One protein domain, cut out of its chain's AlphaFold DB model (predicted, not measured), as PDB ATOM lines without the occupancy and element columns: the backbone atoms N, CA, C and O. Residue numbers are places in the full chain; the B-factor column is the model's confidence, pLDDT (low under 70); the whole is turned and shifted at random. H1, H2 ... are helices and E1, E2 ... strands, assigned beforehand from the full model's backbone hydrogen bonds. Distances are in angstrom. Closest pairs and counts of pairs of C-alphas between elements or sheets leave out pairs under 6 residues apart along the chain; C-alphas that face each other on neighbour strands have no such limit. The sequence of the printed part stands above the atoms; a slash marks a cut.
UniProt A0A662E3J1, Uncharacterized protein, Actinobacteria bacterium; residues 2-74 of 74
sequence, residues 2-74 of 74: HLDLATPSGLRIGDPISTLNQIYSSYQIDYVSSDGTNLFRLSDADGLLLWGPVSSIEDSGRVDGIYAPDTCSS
ATOM      1  N   HIS A   2      58.539  18.909 -27.030       39.12
ATOM      2  CA  HIS A   2      57.266  19.639 -27.092       39.12
ATOM      3  C   HIS A   2      56.463  19.196 -25.866       39.12
ATOM      4  O   HIS A   2      56.148  18.013 -25.753       39.12
ATOM      5  N   LEU A   3      56.260  20.094 -24.903       40.38
ATOM      6  CA  LEU A   3      55.480  19.808 -23.704       40.38
ATOM      7  C   LEU A   3      54.007  19.791 -24.133       40.38
ATOM      8  O   LEU A   3      53.349  20.825 -24.149       40.38
ATOM      9  N   ASP A   4      53.529  18.635 -24.593       45.81
ATOM     10  CA  ASP A   4      52.109  18.411 -24.853       45.81
ATOM     11  C   ASP A   4      51.422  18.398 -23.481       45.81
ATOM     12  O   ASP A   4      51.431  17.395 -22.769       45.81
ATOM     13  N   LEU A   5      50.950  19.572 -23.050       52.16
ATOM     14  CA  LEU A   5      50.180  19.766 -21.821       52.16
ATOM     15  C   LEU A   5      48.780  19.190 -22.049       52.16
ATOM     16  O   LEU A   5      47.806  19.918 -22.238       52.16
ATOM     17  N   ALA A   6      48.727  17.863 -22.109       56.56
ATOM     18  CA  ALA A   6      47.514  17.081 -22.201       56.56
ATOM     19  C   ALA A   6      47.181  16.507 -20.824       56.56
ATOM     20  O   ALA A   6      48.052  15.966 -20.136       56.56
ATOM     21  N   THR A   7      45.915  16.580 -20.422       62.66
ATOM     22  CA  THR A   7      45.449  15.757 -19.304       62.66
ATOM     23  C   THR A   7      45.496  14.277 -19.706       62.66
ATOM     24  O   THR A   7      45.447  13.963 -20.900       62.66
ATOM     25  N   PRO A   8      45.539  13.331 -18.749       64.81
ATOM     26  CA  PRO A   8      45.476  11.897 -19.057       64.81
ATOM     27  C   PRO A   8      44.239  11.513 -19.884       64.81
ATOM     28  O   PRO A   8      44.272  10.548 -20.643       64.81
ATOM     29  N   SER A   9      43.165  12.298 -19.762       65.44
ATOM     30  CA  SER A   9      41.907  12.150 -20.500       65.44
ATOM     31  C   SER A   9      41.964  12.680 -21.942       65.44
ATOM     32  O   SER A   9      41.005  12.512 -22.688       65.44
ATOM     33  N   GLY A  10      43.070  13.314 -22.348       73.00
ATOM     34  CA  GLY A  10      43.304  13.788 -23.713       73.00
ATOM     35  C   GLY A  10      42.939  15.250 -23.983       73.00
ATOM     36  O   GLY A  10      43.038  15.665 -25.134       73.00
ATOM     37  N   LEU A  11      42.554  16.036 -22.967       81.62
ATOM     38  CA  LEU A  11      42.282  17.469 -23.134       81.62
ATOM     39  C   LEU A  11      43.598  18.239 -23.246       81.62
ATOM     40  O   LEU A  11      44.436  18.108 -22.353       81.62
ATOM     41  N   ARG A  12      43.750  19.085 -24.270       84.00
ATOM     42  CA  ARG A  12      44.943  19.922 -24.459       84.00
ATOM     43  C   ARG A  12      44.618  21.404 -24.365       84.00
ATOM     44  O   ARG A  12      43.498  21.846 -24.610       84.00
ATOM     45  N   ILE A  13      45.634  22.199 -24.053       85.25
ATOM     46  CA  ILE A  13      45.539  23.652 -24.211       85.25
ATOM     47  C   ILE A  13      45.316  23.970 -25.699       85.25
ATOM     48  O   ILE A  13      46.023  23.462 -26.569       85.25
ATOM     49  N   GLY A  14      44.320  24.803 -25.985       85.25
ATOM     50  CA  GLY A  14      43.877  25.170 -27.328       85.25
ATOM     51  C   GLY A  14      42.714  24.335 -27.869       85.25
ATOM     52  O   GLY A  14      42.132  24.732 -28.888       85.25
ATOM     53  N   ASP A  15      42.338  23.233 -27.206       87.81
ATOM     54  CA  ASP A  15      41.135  22.474 -27.560       87.81
ATOM     55  C   ASP A  15      39.868  23.325 -27.389       87.81
ATOM     56  O   ASP A  15      39.823  24.220 -26.532       87.81
ATOM     57  N   PRO A  16      38.832  23.068 -28.207       90.12
ATOM     58  CA  PRO A  16      37.557  23.739 -28.060       90.12
ATOM     59  C   PRO A  16      36.842  23.293 -26.781       90.12
ATOM     60  O   PRO A  16      37.024  22.175 -26.287       90.12
ATOM     61  N   ILE A  17      35.972  24.163 -26.272       88.62
ATOM     62  CA  ILE A  17      35.133  23.878 -25.103       88.62
ATOM     63  C   ILE A  17      34.239  22.657 -25.347       88.62
ATOM     64  O   ILE A  17      34.038  21.866 -24.426       88.62
ATOM     65  N   SER A  18      33.794  22.424 -26.586       89.12
ATOM     66  CA  SER A  18      33.062  21.205 -26.957       89.12
ATOM     67  C   SER A  18      33.848  19.937 -26.623       89.12
ATOM     68  O   SER A  18      33.294  19.012 -26.037       89.12
ATOM     69  N   THR A  19      35.148  19.897 -26.936       88.38
ATOM     70  CA  THR A  19      36.014  18.749 -26.620       88.38
ATOM     71  C   THR A  19      36.129  18.557 -25.111       88.38
ATOM     72  O   THR A  19      35.997  17.434 -24.627       88.38
ATOM     73  N   LEU A  20      36.311  19.641 -24.349       87.56
ATOM     74  CA  LEU A  20      36.319  19.596 -22.886       87.56
ATOM     75  C   LEU A  20      35.009  19.010 -22.342       87.56
ATOM     76  O   LEU A  20      35.037  18.092 -21.524       87.56
ATOM     77  N   ASN A  21      33.871  19.483 -22.848       87.88
ATOM     78  CA  ASN A  21      32.551  19.027 -22.430       87.88
ATOM     79  C   ASN A  21      32.283  17.564 -22.822       87.88
ATOM     80  O   ASN A  21      31.579  16.854 -22.110       87.88
ATOM     81  N   GLN A  22      32.865  17.091 -23.928       88.88
ATOM     82  CA  GLN A  22      32.796  15.687 -24.335       88.88
ATOM     83  C   GLN A  22      33.687  14.778 -23.485       88.88
ATOM     84  O   GLN A  22      33.222  13.740 -23.026       88.88
ATOM     85  N   ILE A  23      34.952  15.150 -23.261       87.19
ATOM     86  CA  ILE A  23      35.905  14.351 -22.472       87.19
ATOM     87  C   ILE A  23      35.419  14.212 -21.030       87.19
ATOM     88  O   ILE A  23      35.524  13.143 -20.429       87.19
ATOM     89  N   TYR A  24      34.871  15.293 -20.485       85.81
ATOM     90  CA  TYR A  24      34.432  15.360 -19.102       85.81
ATOM     91  C   TYR A  24      32.912  15.357 -18.954       85.81
ATOM     92  O   TYR A  24      32.395  15.835 -17.951       85.81
ATOM     93  N   SER A  25      32.187  14.757 -19.904       85.31
ATOM     94  CA  SER A  25      30.719  14.672 -19.866       85.31
ATOM     95  C   SER A  25      30.169  13.970 -18.619       85.31
ATOM     96  O   SER A  25      28.989  14.090 -18.302       85.31
ATOM     97  N   SER A  26      31.008  13.183 -17.942       85.81
ATOM     98  CA  SER A  26      30.686  12.481 -16.696       85.81
ATOM     99  C   SER A  26      30.931  13.311 -15.431       85.81
ATOM    100  O   SER A  26      30.579  12.850 -14.351       85.81
ATOM    101  N   TYR A  27      31.524  14.500 -15.552       86.50
ATOM    102  CA  TYR A  27      31.875  15.387 -14.445       86.50
ATOM    103  C   TYR A  27      31.016  16.652 -14.458       86.50
ATOM    104  O   TYR A  27      30.374  16.984 -15.456       86.50
ATOM    105  N   GLN A  28      31.025  17.392 -13.349       90.44
ATOM    106  CA  GLN A  28      30.337  18.673 -13.264       90.44
ATOM    107  C   GLN A  28      31.258  19.797 -13.746       90.44
ATOM    108  O   GLN A  28      32.302  20.056 -13.146       90.44
ATOM    109  N   ILE A  29      30.863  20.479 -14.820       89.69
ATOM    110  CA  ILE A  29      31.626  21.574 -15.423       89.69
ATOM    111  C   ILE A  29      30.855  22.876 -15.224       89.69
ATOM    112  O   ILE A  29      29.718  23.003 -15.675       89.69
ATOM    113  N   ASP A  30      31.478  23.830 -14.546       91.12
ATOM    114  CA  ASP A  30      30.931  25.151 -14.254       91.12
ATOM    115  C   ASP A  30      31.774  26.227 -14.948       91.12
ATOM    116  O   ASP A  30      33.006  26.160 -14.944       91.12
ATOM    117  N   TYR A  31      31.122  27.213 -15.558       90.00
ATOM    118  CA  TYR A  31      31.797  28.311 -16.246       90.00
ATOM    119  C   TYR A  31      31.569  29.608 -15.480       90.00
ATOM    120  O   TYR A  31      30.438  30.067 -15.333       90.00
ATOM    121  N   VAL A  32      32.658  30.214 -15.012       89.69
ATOM    122  CA  VAL A  32      32.634  31.432 -14.203       89.69
ATOM    123  C   VAL A  32      33.369  32.540 -14.935       89.69
ATOM    124  O   VAL A  32      34.539  32.404 -15.281       89.69
ATOM    125  N   SER A  33      32.703  33.672 -15.121       88.00
ATOM    126  CA  SER A  33      33.326  34.900 -15.609       88.00
ATOM    127  C   SER A  33      33.754  35.749 -14.411       88.00
ATOM    128  O   SER A  33      32.910  36.177 -13.625       88.00
ATOM    129  N   SER A  34      35.052  36.000 -14.251       81.75
ATOM    130  CA  SER A  34      35.595  36.835 -13.175       81.75
ATOM    131  C   SER A  34      36.598  37.836 -13.741       81.75
ATOM    132  O   SER A  34      37.513  37.453 -14.463       81.75
ATOM    133  N   ASP A  35      36.400  39.125 -13.452       82.62
ATOM    134  CA  ASP A  35      37.292  40.221 -13.872       82.62
ATOM    135  C   ASP A  35      37.600  40.249 -15.387       82.62
ATOM    136  O   ASP A  35      38.725  40.447 -15.831       82.62
ATOM    137  N   GLY A  36      36.590  39.966 -16.220       83.69
ATOM    138  CA  GLY A  36      36.747  39.909 -17.681       83.69
ATOM    139  C   GLY A  36      37.462  38.657 -18.206       83.69
ATOM    140  O   GLY A  36      37.604  38.504 -19.416       83.69
ATOM    141  N   THR A  37      37.856  37.739 -17.322       86.69
ATOM    142  CA  THR A  37      38.408  36.430 -17.678       86.69
ATOM    143  C   THR A  37      37.337  35.362 -17.506       86.69
ATOM    144  O   THR A  37      36.701  35.255 -16.458       86.69
ATOM    145  N   ASN A  38      37.130  34.551 -18.539       92.44
ATOM    146  CA  ASN A  38      36.265  33.384 -18.438       92.44
ATOM    147  C   ASN A  38      37.081  32.198 -17.938       92.44
ATOM    148  O   ASN A  38      38.189  31.964 -18.411       92.44
ATOM    149  N   LEU A  39      36.530  31.451 -16.993       91.12
ATOM    150  CA  LEU A  39      37.170  30.305 -16.369       91.12
ATOM    151  C   LEU A  39      36.227  29.107 -16.448       91.12
ATOM    152  O   LEU A  39      35.029  29.246 -16.206       91.12
ATOM    153  N   PHE A  40      36.764  27.928 -16.736       90.94
ATOM    154  CA  PHE A  40      36.071  26.669 -16.488       90.94
ATOM    155  C   PHE A  40      36.507  26.109 -15.136       90.94
ATOM    156  O   PHE A  40      37.646  26.299 -14.699       90.94
ATOM    157  N   ARG A  41      35.599  25.404 -14.469       91.12
ATOM    158  CA  ARG A  41      35.819  24.714 -13.201       91.12
ATOM    159  C   ARG A  41      35.182  23.344 -13.302       91.12
ATOM    160  O   ARG A  41      33.969  23.212 -13.391       91.12
ATOM    161  N   LEU A  42      36.013  22.324 -13.291       88.88
ATOM    162  CA  LEU A  42      35.611  20.936 -13.318       88.88
ATOM    163  C   LEU A  42      35.673  20.370 -11.910       88.88
ATOM    164  O   LEU A  42      36.718  20.412 -11.262       88.88
ATOM    165  N   SER A  43      34.553  19.827 -11.458       88.94
ATOM    166  CA  SER A  43      34.387  19.271 -10.121       88.94
ATOM    167  C   SER A  43      33.727  17.895 -10.197       88.94
ATOM    168  O   SER A  43      32.953  17.616 -11.112       88.94
ATOM    169  N   ASP A  44      34.023  17.050  -9.221       85.69
ATOM    170  CA  ASP A  44      33.346  15.776  -8.973       85.69
ATOM    171  C   ASP A  44      32.673  15.797  -7.587       85.69
ATOM    172  O   ASP A  44      32.673  16.828  -6.908       85.69
ATOM    173  N   ALA A  45      32.108  14.670  -7.144       81.25
ATOM    174  CA  ALA A  45      31.522  14.519  -5.815       81.25
ATOM    175  C   ALA A  45      32.524  14.812  -4.681       81.25
ATOM    176  O   ALA A  45      32.109  15.235  -3.603       81.25
ATOM    177  N   ASP A  46      33.822  14.614  -4.932       77.06
ATOM    178  CA  ASP A  46      34.902  14.836  -3.959       77.06
ATOM    179  C   ASP A  46      35.427  16.289  -3.940       77.06
ATOM    180  O   ASP A  46      36.073  16.712  -2.983       77.06
ATOM    181  N   GLY A  47      35.114  17.095  -4.964       82.94
ATOM    182  CA  GLY A  47      35.515  18.504  -5.036       82.94
ATOM    183  C   GLY A  47      36.042  18.952  -6.399       82.94
ATOM    184  O   GLY A  47      35.819  18.308  -7.423       82.94
ATOM    185  N   LEU A  48      36.722  20.103  -6.420       85.75
ATOM    186  CA  LEU A  48      37.310  20.680  -7.633       85.75
ATOM    187  C   LEU A  48      38.489  19.815  -8.099       85.75
ATOM    188  O   LEU A  48      39.426  19.599  -7.338       85.75
ATOM    189  N   LEU A  49      38.462  19.371  -9.353       85.44
ATOM    190  CA  LEU A  49      39.511  18.550  -9.963       85.44
ATOM    191  C   LEU A  49      40.400  19.360 -10.904       85.44
ATOM    192  O   LEU A  49      41.616  19.213 -10.880       85.44
ATOM    193  N   LEU A  50      39.803  20.195 -11.755       87.25
ATOM    194  CA  LEU A  50      40.523  21.016 -12.726       87.25
ATOM    195  C   LEU A  50      39.852  22.375 -12.849       87.25
ATOM    196  O   LEU A  50      38.651  22.516 -12.647       87.25
ATOM    197  N   TRP A  51      40.612  23.390 -13.210       90.62
ATOM    198  CA  TRP A  51      40.086  24.706 -13.524       90.62
ATOM    199  C   TRP A  51      41.039  25.435 -14.457       90.62
ATOM    200  O   TRP A  51      42.214  25.093 -14.546       90.62
ATOM    201  N   GLY A  52      40.566  26.450 -15.162       90.38
ATOM    202  CA  GLY A  52      41.464  27.266 -15.964       90.38
ATOM    203  C   GLY A  52      40.772  28.265 -16.873       90.38
ATOM    204  O   GLY A  52      39.550  28.235 -17.004       90.38
ATOM    205  N   PRO A  53      41.538  29.194 -17.462       92.75
ATOM    206  CA  PRO A  53      41.022  30.220 -18.339       92.75
ATOM    207  C   PRO A  53      40.576  29.627 -19.663       92.75
ATOM    208  O   PRO A  53      41.186  28.707 -20.215       92.75
ATOM    209  N   VAL A  54      39.497  30.198 -20.173       92.69
ATOM    210  CA  VAL A  54      38.950  29.911 -21.487       92.69
ATOM    211  C   VAL A  54      38.820  31.215 -22.248       92.69
ATOM    212  O   VAL A  54      38.457  32.252 -21.694       92.69
ATOM    213  N   SER A  55      39.078  31.165 -23.549       90.94
ATOM    214  CA  SER A  55      38.911  32.330 -24.412       90.94
ATOM    215  C   SER A  55      37.449  32.789 -24.463       90.94
ATOM    216  O   SER A  55      37.184  33.967 -24.688       90.94
ATOM    217  N   SER A  56      36.488  31.879 -24.272       87.31
ATOM    218  CA  SER A  56      35.046  32.146 -24.200       87.31
ATOM    219  C   SER A  56      34.329  30.959 -23.554       87.31
ATOM    220  O   SER A  56      34.818  29.837 -23.643       87.31
ATOM    221  N   ILE A  57      33.178  31.207 -22.920       84.00
ATOM    222  CA  ILE A  57      32.314  30.158 -22.336       84.00
ATOM    223  C   ILE A  57      31.417  29.467 -23.373       84.00
ATOM    224  O   ILE A  57      30.721  28.507 -23.057       84.00
ATOM    225  N   GLU A  58      31.396  29.977 -24.603       86.00
ATOM    226  CA  GLU A  58      30.677  29.347 -25.705       86.00
ATOM    227  C   GLU A  58      31.417  28.098 -26.194       86.00
ATOM    228  O   GLU A  58      32.628  27.974 -26.030       86.00
ATOM    229  N   ASP A  59      30.701  27.199 -26.866       79.00
ATOM    230  CA  ASP A  59      31.244  25.939 -27.389       79.00
ATOM    231  C   ASP A  59      32.432  26.150 -28.357       79.00
ATOM    232  O   ASP A  59      33.384  25.374 -28.385       79.00
ATOM    233  N   SER A  60      32.417  27.273 -29.087       82.62
ATOM    234  CA  SER A  60      33.506  27.713 -29.977       82.62
ATOM    235  C   SER A  60      34.709  28.324 -29.245       82.62
ATOM    236  O   SER A  60      35.724  28.640 -29.873       82.62
ATOM    237  N   GLY A  61      34.595  28.530 -27.931       88.06
ATOM    238  CA  GLY A  61      35.686  28.961 -27.072       88.06
ATOM    239  C   GLY A  61      36.801  27.926 -27.028       88.06
ATOM    240  O   GLY A  61      36.624  26.769 -27.402       88.06
ATOM    241  N   ARG A  62      37.976  28.348 -26.563       90.56
ATOM    242  CA  ARG A  62      39.146  27.477 -26.413       90.56
ATOM    243  C   ARG A  62      39.636  27.483 -24.986       90.56
ATOM    244  O   ARG A  62      39.576  28.519 -24.327       90.56
ATOM    245  N   VAL A  63      40.157  26.349 -24.548       90.12
ATOM    246  CA  VAL A  63      40.873  26.237 -23.280       90.12
ATOM    247  C   VAL A  63      42.223  26.930 -23.425       90.12
ATOM    248  O   VAL A  63      43.032  26.529 -24.254       90.12
ATOM    249  N   ASP A  64      42.462  27.974 -22.641       89.94
ATOM    250  CA  ASP A  64      43.703  28.758 -22.686       89.94
ATOM    251  C   ASP A  64      44.737  28.244 -21.671       89.94
ATOM    252  O   ASP A  64      45.943  28.307 -21.895       89.94
ATOM    253  N   GLY A  65      44.273  27.627 -20.584       87.88
ATOM    254  CA  GLY A  65      45.136  26.980 -19.601       87.88
ATOM    255  C   GLY A  65      44.388  25.945 -18.776       87.88
ATOM    256  O   GLY A  65      43.169  26.008 -18.649       87.88
ATOM    257  N   ILE A  66      45.124  24.988 -18.211       87.25
ATOM    258  CA  ILE A  66      44.584  23.920 -17.365       87.25
ATOM    259  C   ILE A  66      45.399  23.895 -16.074       87.25
ATOM    260  O   ILE A  66      46.615  23.717 -16.105       87.25
ATOM    261  N   TYR A  67      44.716  24.055 -14.950       86.31
ATOM    262  CA  TYR A  67      45.267  24.035 -13.604       86.31
ATOM    263  C   TYR A  67      44.555  22.946 -12.803       86.31
ATOM    264  O   TYR A  67      43.338  22.788 -12.891       86.31
ATOM    265  N   ALA A  68      45.304  22.189 -12.013       81.88
ATOM    266  CA  ALA A  68      44.750  21.274 -11.023       81.88
ATOM    267  C   ALA A  68      44.948  21.906  -9.637       81.88
ATOM    268  O   ALA A  68      46.007  22.492  -9.403       81.88
ATOM    269  N   PRO A  69      43.970  21.837  -8.718       76.25
ATOM    270  CA  PRO A  69      44.249  22.130  -7.324       76.25
ATOM    271  C   PRO A  69      45.250  21.082  -6.832       76.25
ATOM    272  O   PRO A  69      45.003  19.885  -6.979       76.25
ATOM    273  N   ASP A  70      46.392  21.535  -6.312       56.34
ATOM    274  CA  ASP A  70      47.459  20.691  -5.781       56.34
ATOM    275  C   ASP A  70      46.905  19.616  -4.830       56.34
ATOM    276  O   ASP A  70      46.732  19.828  -3.633       56.34
ATOM    277  N   THR A  71      46.673  18.420  -5.360       51.03
ATOM    278  CA  THR A  71      46.523  17.179  -4.594       51.03
ATOM    279  C   THR A  71      47.877  16.474  -4.554       51.03
ATOM    280  O   THR A  71      48.002  15.279  -4.780       51.03
ATOM    281  N   CYS A  72      48.932  17.233  -4.247       49.75
ATOM    282  CA  CYS A  72      50.178  16.679  -3.728       49.75
ATOM    283  C   CYS A  72      50.096  16.685  -2.195       49.75
ATOM    284  O   CYS A  72      50.769  17.463  -1.526       49.75
ATOM    285  N   SER A  73      49.243  15.835  -1.623       40.00
ATOM    286  CA  SER A  73      49.501  15.317  -0.276       40.00
ATOM    287  C   SER A  73      50.066  13.916  -0.448       40.00
ATOM    288  O   SER A  73      49.358  13.010  -0.880       40.00
ATOM    289  N   SER A  74      51.375  13.813  -0.206       42.47
ATOM    290  CA  SER A  74      52.148  12.570  -0.147       42.47
ATOM    291  C   SER A  74      51.624  11.608   0.909       42.47
ATOM    292  O   SER A  74      51.277  12.122   1.999       42.47
TER     293      SER A  74
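Overview. This is residues 2 to 74 of the 74 residues of an uncharacterized protein of Actinobacteria bacterium (UniProt A0A662E3J1). A small, strongly twisted sheet of three strands is joined by one short helix, H1, that only grazes it, and long stretches with no named element lie before and after these parts. After the sheet the chain folds back, residues 66 to 69 run beside E3, and both ends trail away from the body. The printed part has 73 residues, with H1, E1, E2 and E3 in that order along the chain; the sheet's order is E1, E2, E3, all antiparallel. The class is mixed, helices and strands, with 30 residues, under half, in named elements. It is compact, with a radius of gyration of the C-alphas of 12.0 A and spans of 37 by 30 by 24 A.

Arrangement. H1, residues 17 to 23, is on the sheet but only grazes it, with residues 17 to 21; every O i to N i+4 pair in it is within hydrogen-bond range. Its closest C-alphas to E1, residues 28 to 34, are those of Asn 21 and Ile 29, 7.5 A apart. E1 and E2, residues 37 to 44, form an antiparallel hairpin at 155 degrees, with N 30 and O 41 2.8 A apart, within hydrogen-bond range. E2 and E3, residues 47 to 54, form another at 157 degrees, with N 42 and O 50 2.7 A apart, also within range. The three strands make a meander, each strand the antiparallel neighbour of the one before; E1 and E3 are edge strands.

Along the chain. H1 begins at C-alpha 17, (35.133, 23.878, -25.103), and is 9.9 A long. E1 measures 18.9 A, E2 23.0 A and E3 20.3 A, ending at C-alpha 54, (38.950, 29.911, -21.487).

Size, cuts and confidence. The C-alphas farthest apart are those of Ser 60 and Ser 74, 38.3 A. The printed part has no cut, and the three links between named elements are tight. Mean pLDDT of the printed part is 80.4; residues 2 to 9 and 70 to 74 are under 70.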